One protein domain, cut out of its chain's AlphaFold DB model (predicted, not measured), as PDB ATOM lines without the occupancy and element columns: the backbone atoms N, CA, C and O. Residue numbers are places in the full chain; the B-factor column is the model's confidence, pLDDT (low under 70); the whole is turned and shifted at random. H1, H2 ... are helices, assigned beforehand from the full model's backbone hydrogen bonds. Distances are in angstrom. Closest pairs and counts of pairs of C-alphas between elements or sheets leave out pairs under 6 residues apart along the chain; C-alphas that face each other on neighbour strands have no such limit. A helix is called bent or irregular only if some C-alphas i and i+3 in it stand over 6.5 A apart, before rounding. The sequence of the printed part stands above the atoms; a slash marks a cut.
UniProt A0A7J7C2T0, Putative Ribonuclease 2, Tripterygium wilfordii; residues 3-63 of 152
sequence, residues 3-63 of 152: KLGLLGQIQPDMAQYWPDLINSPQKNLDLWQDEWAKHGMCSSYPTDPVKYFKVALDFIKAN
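Overview. This is residues 3 to 63 of the 152 residues of the protein "Putative Ribonuclease 2" of Tripterygium wilfordii (UniProt A0A7J7C2T0). The two longest helices, H3 and H4, make a wide V, the end of H3 near the start of H4; short H2 sits between the arms, and H1 packs on the start of H4. The 61 printed residues include four named helices, H1 to H4 in order, and no named strand: all helix. The whole is compact, radius of gyration of the C-alphas 11.0 A, spanning 29 by 25 by 19 A.

Arrangement. Start at H1, residues 3 to 9; it touches residues 49 to 50 alone of H4, residues 49 to 62, closest C-alphas Leu 7 and Val 50, 5.9 A. H2, residues 11 to 17, touches H4 at Tyr 17 and Leu 57, closest C-alphas 7.2 A apart. H3, residues 25 to 38, is close to but not clearly touching H4, closest C-alphas Trp 36 and Pro 49, 6.6 A. Every O i to N i+4 pair is within hydrogen-bond range in H2 and H4, 8 of 10 in H3, and 0 of 3 in H1, where 1 of 4 O i to N i+3 pairs is.

Along the chain. Find C-alpha 3 at (164.589, 184.818, 112.556), where H1 begins, 12.7 A long; H2 spans 9.8 A. H3 runs 20.3 A and H4 20.1 A, to C-alpha 62 at (143.566, 193.047, 125.491). H1 and H3 are irregular: C-alphas 6 and 9 are 7.1 A apart, 26 and 29 7.3 A.

Size, cuts and confidence. The farthest C-alphas, Ser 24 and Ser 44, are 29.6 A apart. The printed part has no cut and no long link; residues 3 to 6 are under pLDDT 70.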
ATOM      1  N   LYS A   3     165.336 184.099 111.505       53.09
ATOM      2  CA  LYS A   3     164.589 184.818 112.556       53.09
ATOM      3  C   LYS A   3     163.092 184.485 112.637       53.09
ATOM      4  O   LYS A   3     162.491 184.727 113.676       53.09
ATOM      5  N   LEU A   4     162.492 183.921 111.585       60.16
ATOM      6  CA  LEU A   4     161.071 183.535 111.580       60.16
ATOM      7  C   LEU A   4     160.842 182.120 112.131       60.16
ATOM      8  O   LEU A   4     159.738 181.816 112.571       60.16
ATOM      9  N   GLY A   5     161.891 181.290 112.218       59.75
ATOM     10  CA  GLY A   5     161.838 180.020 112.955       59.75
ATOM     11  C   GLY A   5     161.546 180.208 114.451       59.75
ATOM     12  O   GLY A   5     161.055 179.297 115.110       59.75
ATOM     13  N   LEU A   6     161.773 181.419 114.979       64.56
ATOM     14  CA  LEU A   6     161.480 181.798 116.365       64.56
ATOM     15  C   LEU A   6     159.994 182.105 116.619       64.56
ATOM     16  O   LEU A   6     159.596 182.223 117.778       64.56
ATOM     17  N   LEU A   7     159.158 182.195 115.574       76.38
ATOM     18  CA  LEU A   7     157.709 182.353 115.744       76.38
ATOM     19  C   LEU A   7     157.055 181.122 116.381       76.38
ATOM     20  O   LEU A   7     155.938 181.240 116.866       76.38
ATOM     21  N   GLY A   8     157.731 179.967 116.425       79.25
ATOM     22  CA  GLY A   8     157.134 178.694 116.842       79.25
ATOM     23  C   GLY A   8     156.381 178.732 118.179       79.25
ATOM     24  O   GLY A   8     155.362 178.063 118.312       79.25
ATOM     25  N   GLN A   9     156.804 179.555 119.147       84.88
ATOM     26  CA  GLN A   9     156.087 179.705 120.426       84.88
ATOM     27  C   GLN A   9     154.784 180.510 120.321       84.88
ATOM     28  O   GLN A   9     153.861 180.266 121.089       84.88
ATOM     29  N   ILE A  10     154.712 181.474 119.402       93.00
ATOM     30  CA  ILE A  10     153.546 182.353 119.215       93.00
ATOM     31  C   ILE A  10     152.695 181.957 118.008       93.00
ATOM     32  O   ILE A  10     151.647 182.542 117.773       93.00
ATOM     33  N   GLN A  11     153.123 180.954 117.242       91.88
ATOM     34  CA  GLN A  11     152.434 180.490 116.045       91.88
ATOM     35  C   GLN A  11     150.980 180.044 116.293       91.88
ATOM     36  O   GLN A  11     150.144 180.373 115.452       91.88
ATOM     37  N   PRO A  12     150.625 179.359 117.403       93.56
ATOM     38  CA  PRO A  12     149.226 179.036 117.689       93.56
ATOM     39  C   PRO A  12     148.355 180.286 117.863       93.56
ATOM     40  O   PRO A  12     147.280 180.373 117.276       93.56
ATOM     41  N   ASP A  13     148.853 181.283 118.599       95.56
ATOM     42  CA  ASP A  13     148.166 182.564 118.777       95.56
ATOM     43  C   ASP A  13     148.055 183.322 117.452       95.56
ATOM     44  O   ASP A  13     146.982 183.786 117.084       95.56
ATOM     45  N   MET A  14     149.148 183.405 116.694       95.31
ATOM     46  CA  MET A  14     149.155 184.028 115.371       95.31
ATOM     47  C   MET A  14     148.151 183.360 114.427       95.31
ATOM     48  O   MET A  14     147.445 184.048 113.699       95.31
ATOM     49  N   ALA A  15     148.032 182.031 114.455       94.75
ATOM     50  CA  ALA A  15     147.066 181.313 113.629       94.75
ATOM     51  C   ALA A  15     145.609 181.600 114.023       94.75
ATOM     52  O   ALA A  15     144.738 181.580 113.157       94.75
ATOM     53  N   GLN A  16     145.344 181.872 115.304       94.06
ATOM     54  CA  GLN A  16     144.016 182.230 115.797       94.06
ATOM     55  C   GLN A  16     143.661 183.694 115.507       94.06
ATOM     56  O   GLN A  16     142.543 183.981 115.085       94.06
ATOM     57  N   TYR A  17     144.589 184.617 115.762       95.06
ATOM     58  CA  TYR A  17     144.317 186.058 115.777       95.06
ATOM     59  C   TYR A  17     144.752 186.794 114.506       95.06
ATOM     60  O   TYR A  17     144.261 187.889 114.250       95.06
ATOM     61  N   TRP A  18     145.640 186.211 113.699       95.50
ATOM     62  CA  TRP A  18     146.111 186.782 112.433       95.50
ATOM     63  C   TRP A  18     146.149 185.734 111.300       95.50
ATOM     64  O   TRP A  18     147.209 185.483 110.716       95.50
ATOM     65  N   PRO A  19     145.013 185.082 110.987       95.44
ATOM     66  CA  PRO A  19     144.942 184.110 109.900       95.44
ATOM     67  C   PRO A  19     144.993 184.777 108.515       95.44
ATOM     68  O   PRO A  19     144.511 185.894 108.327       95.44
ATOM     69  N   ASP A  20     145.498 184.047 107.523       93.81
ATOM     70  CA  ASP A  20     145.292 184.351 106.108       93.81
ATOM     71  C   ASP A  20     143.885 183.893 105.695       93.81
ATOM     72  O   ASP A  20     143.587 182.697 105.621       93.81
ATOM     73  N   LEU A  21     143.013 184.874 105.453       91.50
ATOM     74  CA  LEU A  21     141.623 184.666 105.044       91.50
ATOM     75  C   LEU A  21     141.439 184.602 103.518       91.50
ATOM     76  O   LEU A  21     140.337 184.309 103.060       91.50
ATOM     77  N   ILE A  22     142.482 184.893 102.732       88.38
ATOM     78  CA  ILE A  22     142.418 184.948 101.265       88.38
ATOM     79  C   ILE A  22     142.836 183.608 100.665       88.38
ATOM     80  O   ILE A  22     142.177 183.103  99.759       88.38
ATOM     81  N   ASN A  23     143.941 183.040 101.152       90.06
ATOM     82  CA  ASN A  23     144.533 181.842 100.570       90.06
ATOM     83  C   ASN A  23     144.102 180.586 101.328       90.06
ATOM     84  O   ASN A  23     143.245 179.830 100.873       90.06
ATOM     85  N   SER A  24     144.731 180.329 102.473       86.56
ATOM     86  CA  SER A  24     144.376 179.244 103.384       86.56
ATOM     87  C   SER A  24     145.151 179.372 104.699       86.56
ATOM     88  O   SER A  24     146.230 179.968 104.721       86.56
ATOM     89  N   PRO A  25     144.710 178.706 105.781       83.38
ATOM     90  CA  PRO A  25     145.471 178.666 107.031       83.38
ATOM     91  C   PRO A  25     146.899 178.107 106.883       83.38
ATOM     92  O   PRO A  25     147.785 178.440 107.667       83.38
ATOM     93  N   GLN A  26     147.166 177.269 105.872       85.88
ATOM     94  CA  GLN A  26     148.517 176.754 105.592       85.88
ATOM     95  C   GLN A  26     149.454 177.831 105.024       85.88
ATOM     96  O   GLN A  26     150.671 177.653 105.043       85.88
ATOM     97  N   LYS A  27     148.895 178.942 104.532       89.44
ATOM     98  CA  LYS A  27     149.604 180.101 103.979       89.44
ATOM     99  C   LYS A  27     149.811 181.239 104.976       89.44
ATOM    100  O   LYS A  27     150.479 182.211 104.648       89.44
ATOM    101  N   ASN A  28     149.373 181.054 106.220       92.69
ATOM    102  CA  ASN A  28     149.621 181.971 107.332       92.69
ATOM    103  C   ASN A  28     151.082 182.432 107.430       92.69
ATOM    104  O   ASN A  28     151.339 183.617 107.609       92.69
ATOM    105  N   LEU A  29     152.045 181.510 107.297       91.38
ATOM    106  CA  LEU A  29     153.455 181.879 107.390       91.38
ATOM    107  C   LEU A  29     153.826 182.892 106.306       91.38
ATOM    108  O   LEU A  29     154.411 183.908 106.659       91.38
ATOM    109  N   ASP A  30     153.457 182.644 105.046       92.12
ATOM    110  CA  ASP A  30     153.755 183.522 103.906       92.12
ATOM    111  C   ASP A  30     153.200 184.939 104.154       92.12
ATOM    112  O   ASP A  30     153.945 185.912 104.028       92.12
ATOM    113  N   LEU A  31     151.949 185.052 104.626       94.81
ATOM    114  CA  LEU A  31     151.354 186.326 105.049       94.81
ATOM    115  C   LEU A  31     152.217 187.024 106.111       94.81
ATOM    116  O   LEU A  31     152.574 188.189 105.958       94.81
ATOM    117  N   TRP A  32     152.603 186.324 107.178       95.25
ATOM    118  CA  TRP A  32     153.399 186.926 108.251       95.25
ATOM    119  C   TRP A  32     154.802 187.339 107.783       95.25
ATOM    120  O   TRP A  32     155.348 188.324 108.280       95.25
ATOM    121  N   GLN A  33     155.404 186.625 106.823       93.25
ATOM    122  CA  GLN A  33     156.689 187.036 106.244       93.25
ATOM    123  C   GLN A  33     156.550 188.354 105.482       93.25
ATOM    124  O   GLN A  33     157.389 189.243 105.645       93.25
ATOM    125  N   ASP A  34     155.480 188.488 104.702       94.50
ATOM    126  CA  ASP A  34     155.164 189.697 103.951       94.50
ATOM    127  C   ASP A  34     154.904 190.888 104.880       94.50
ATOM    128  O   ASP A  34     155.492 191.953 104.686       94.50
ATOM    129  N   GLU A  35     154.090 190.702 105.919       96.25
ATOM    130  CA  GLU A  35     153.788 191.736 106.916       96.25
ATOM    131  C   GLU A  35     155.045 192.182 107.672       96.25
ATOM    132  O   GLU A  35     155.290 193.376 107.875       96.25
ATOM    133  N   TRP A  36     155.912 191.236 108.043       95.75
ATOM    134  CA  TRP A  36     157.201 191.562 108.642       95.75
ATOM    135  C   TRP A  36     158.086 192.369 107.685       95.75
ATOM    136  O   TRP A  36     158.666 193.382 108.083       95.75
ATOM    137  N   ALA A  37     158.194 191.934 106.428       95.44
ATOM    138  CA  ALA A  37     159.072 192.569 105.458       95.44
ATOM    139  C   ALA A  37     158.603 193.979 105.069       95.44
ATOM    140  O   ALA A  37     159.432 194.875 104.905       95.44
ATOM    141  N   LYS A  38     157.287 194.182 104.939       96.75
ATOM    142  CA  LYS A  38     156.679 195.457 104.528       96.75
ATOM    143  C   LYS A  38     156.518 196.440 105.689       96.75
ATOM    144  O   LYS A  38     156.703 197.640 105.493       96.75
ATOM    145  N   HIS A  39     156.188 195.952 106.886       95.88
ATOM    146  CA  HIS A  39     155.803 196.801 108.021       95.88
ATOM    147  C   HIS A  39     156.666 196.572 109.263       95.88
ATOM    148  O   HIS A  39     157.140 197.533 109.874       95.88
ATOM    149  N   GLY A  40     156.935 195.315 109.617       94.62
ATOM    150  CA  GLY A  40     157.668 194.969 110.838       94.62
ATOM    151  C   GLY A  40     159.092 195.529 110.910       94.62
ATOM    152  O   GLY A  40     159.482 196.077 111.945       94.62
ATOM    153  N   MET A  41     159.846 195.494 109.807       95.06
ATOM    154  CA  MET A  41     161.211 196.045 109.746       95.06
ATOM    155  C   MET A  41     161.275 197.573 109.923       95.06
ATOM    156  O   MET A  41     162.338 198.099 110.239       95.06
ATOM    157  N   CYS A  42     160.154 198.281 109.753       95.50
ATOM    158  CA  CYS A  42     160.040 199.729 109.962       95.50
ATOM    159  C   CYS A  42     159.498 200.095 111.357       95.50
ATOM    160  O   CYS A  42     159.330 201.275 111.664       95.50
ATOM    161  N   SER A  43     159.184 199.100 112.190       93.62
ATOM    162  CA  SER A  43     158.704 199.312 113.558       93.62
ATOM    163  C   SER A  43     159.839 199.709 114.514       93.62
ATOM    164  O   SER A  43     161.016 199.717 114.152       93.62
ATOM    165  N   SER A  44     159.503 199.944 115.786       92.56
ATOM    166  CA  SER A  44     160.478 200.097 116.880       92.56
ATOM    167  C   SER A  44     161.316 198.832 117.142       92.56
ATOM    168  O   SER A  44     162.226 198.853 117.973       92.56
ATOM    169  N   TYR A  45     161.020 197.723 116.455       92.00
ATOM    170  CA  TYR A  45     161.660 196.418 116.612       92.00
ATOM    171  C   TYR A  45     162.226 195.901 115.281       92.00
ATOM    172  O   TYR A  45     161.949 194.764 114.912       92.00
ATOM    173  N   PRO A  46     163.047 196.679 114.551       93.25
ATOM    174  CA  PRO A  46     163.382 196.423 113.142       93.25
ATOM    175  C   PRO A  46     164.131 195.103 112.900       93.25
ATOM    176  O   PRO A  46     164.207 194.605 111.779       93.25
ATOM    177  N   THR A  47     164.697 194.507 113.952       93.38
ATOM    178  CA  THR A  47     165.460 193.256 113.891       93.38
ATOM    179  C   THR A  47     164.839 192.106 114.684       93.38
ATOM    180  O   THR A  47     165.469 191.045 114.750       93.38
ATOM    181  N   ASP A  48     163.667 192.304 115.291       93.44
ATOM    182  CA  ASP A  48     163.014 191.361 116.206       93.44
ATOM    183  C   ASP A  48     161.553 191.089 115.782       93.44
ATOM    184  O   ASP A  48     160.620 191.726 116.284       93.44
ATOM    185  N   PRO A  49     161.335 190.133 114.854       93.44
ATOM    186  CA  PRO A  49     159.992 189.786 114.394       93.44
ATOM    187  C   PRO A  49     159.114 189.234 115.513       93.44
ATOM    188  O   PRO A  49     157.926 189.536 115.565       93.44
ATOM    189  N   VAL A  50     159.684 188.461 116.442       93.50
ATOM    190  CA  VAL A  50     158.913 187.864 117.537       93.50
ATOM    191  C   VAL A  50     158.315 188.957 118.411       93.50
ATOM    192  O   VAL A  50     157.139 188.878 118.756       93.50
ATOM    193  N   LYS A  51     159.089 189.995 118.747       93.25
ATOM    194  CA  LYS A  51     158.577 191.120 119.532       93.25
ATOM    195  C   LYS A  51     157.526 191.931 118.776       93.25
ATOM    196  O   LYS A  51     156.511 192.270 119.377       93.25
ATOM    197  N   TYR A  52     157.726 192.189 117.483       94.31
ATOM    198  CA  TYR A  52     156.728 192.854 116.637       94.31
ATOM    199  C   TYR A  52     155.367 192.142 116.682       94.31
ATOM    200  O   TYR A  52     154.352 192.762 116.997       94.31
ATOM    201  N   PHE A  53     155.355 190.825 116.459       95.44
ATOM    202  CA  PHE A  53     154.119 190.042 116.482       95.44
ATOM    203  C   PHE A  53     153.528 189.889 117.884       95.44
ATOM    204  O   PHE A  53     152.312 189.957 118.033       95.44
ATOM    205  N   LYS A  54     154.355 189.745 118.929       94.31
ATOM    206  CA  LYS A  54     153.869 189.716 120.318       94.31
ATOM    207  C   LYS A  54     153.126 190.990 120.689       94.31
ATOM    208  O   LYS A  54     152.053 190.896 121.264       94.31
ATOM    209  N   VAL A  55     153.642 192.154 120.296       93.88
ATOM    210  CA  VAL A  55     152.942 193.421 120.532       93.88
ATOM    211  C   VAL A  55     151.572 193.413 119.852       93.88
ATOM    212  O   VAL A  55     150.577 193.686 120.512       93.88
ATOM    213  N   ALA A  56     151.483 193.025 118.575       94.50
ATOM    214  CA  ALA A  56     150.191 192.924 117.889       94.50
ATOM    215  C   ALA A  56     149.212 191.962 118.601       94.50
ATOM    216  O   ALA A  56     148.039 192.296 118.784       94.50
ATOM    217  N   LEU A  57     149.705 190.804 119.058       95.69
ATOM    218  CA  LEU A  57     148.922 189.829 119.821       95.69
ATOM    219  C   LEU A  57     148.454 190.374 121.178       95.69
ATOM    220  O   LEU A  57     147.310 190.146 121.561       95.69
ATOM    221  N   ASP A  58     149.303 191.106 121.898       94.19
ATOM    222  CA  ASP A  58     148.939 191.715 123.178       94.19
ATOM    223  C   ASP A  58     147.805 192.734 122.987       94.19
ATOM    224  O   ASP A  58     146.841 192.741 123.752       94.19
ATOM    225  N   PHE A  59     147.867 193.547 121.924       93.81
ATOM    226  CA  PHE A  59     146.818 194.517 121.600       93.81
ATOM    227  C   PHE A  59     145.485 193.859 121.250       93.81
ATOM    228  O   PHE A  59     144.460 194.277 121.788       93.81
ATOM    229  N   ILE A  60     145.475 192.842 120.383       92.88
ATOM    230  CA  ILE A  60     144.215 192.207 119.973       92.88
ATOM    231  C   ILE A  60     143.583 191.393 121.109       92.88
ATOM    232  O   ILE A  60     142.363 191.377 121.237       92.88
ATOM    233  N   LYS A  61     144.395 190.778 121.980       93.56
ATOM    234  CA  LYS A  61     143.907 190.028 123.151       93.56
ATOM    235  C   LYS A  61     143.384 190.933 124.263       93.56
ATOM    236  O   LYS A  61     142.442 190.561 124.951       93.56
ATOM    237  N   ALA A  62     144.000 192.098 124.466       92.19
ATOM    238  CA  ALA A  62     143.566 193.047 125.491       92.19
ATOM    239  C   ALA A  62     142.326 193.853 125.076       92.19
ATOM    240  O   ALA A  62     141.609 194.350 125.941       92.19
ATOM    241  N   ASN A  63     142.082 193.998 123.770       88.56
ATOM    242  CA  ASN A  63     141.041 194.861 123.226       88.56
ATOM    243  C   ASN A  63     140.128 194.076 122.279       88.56
ATOM    244  O   ASN A  63     140.185 194.260 121.062       88.56
TER     245      ASN A  63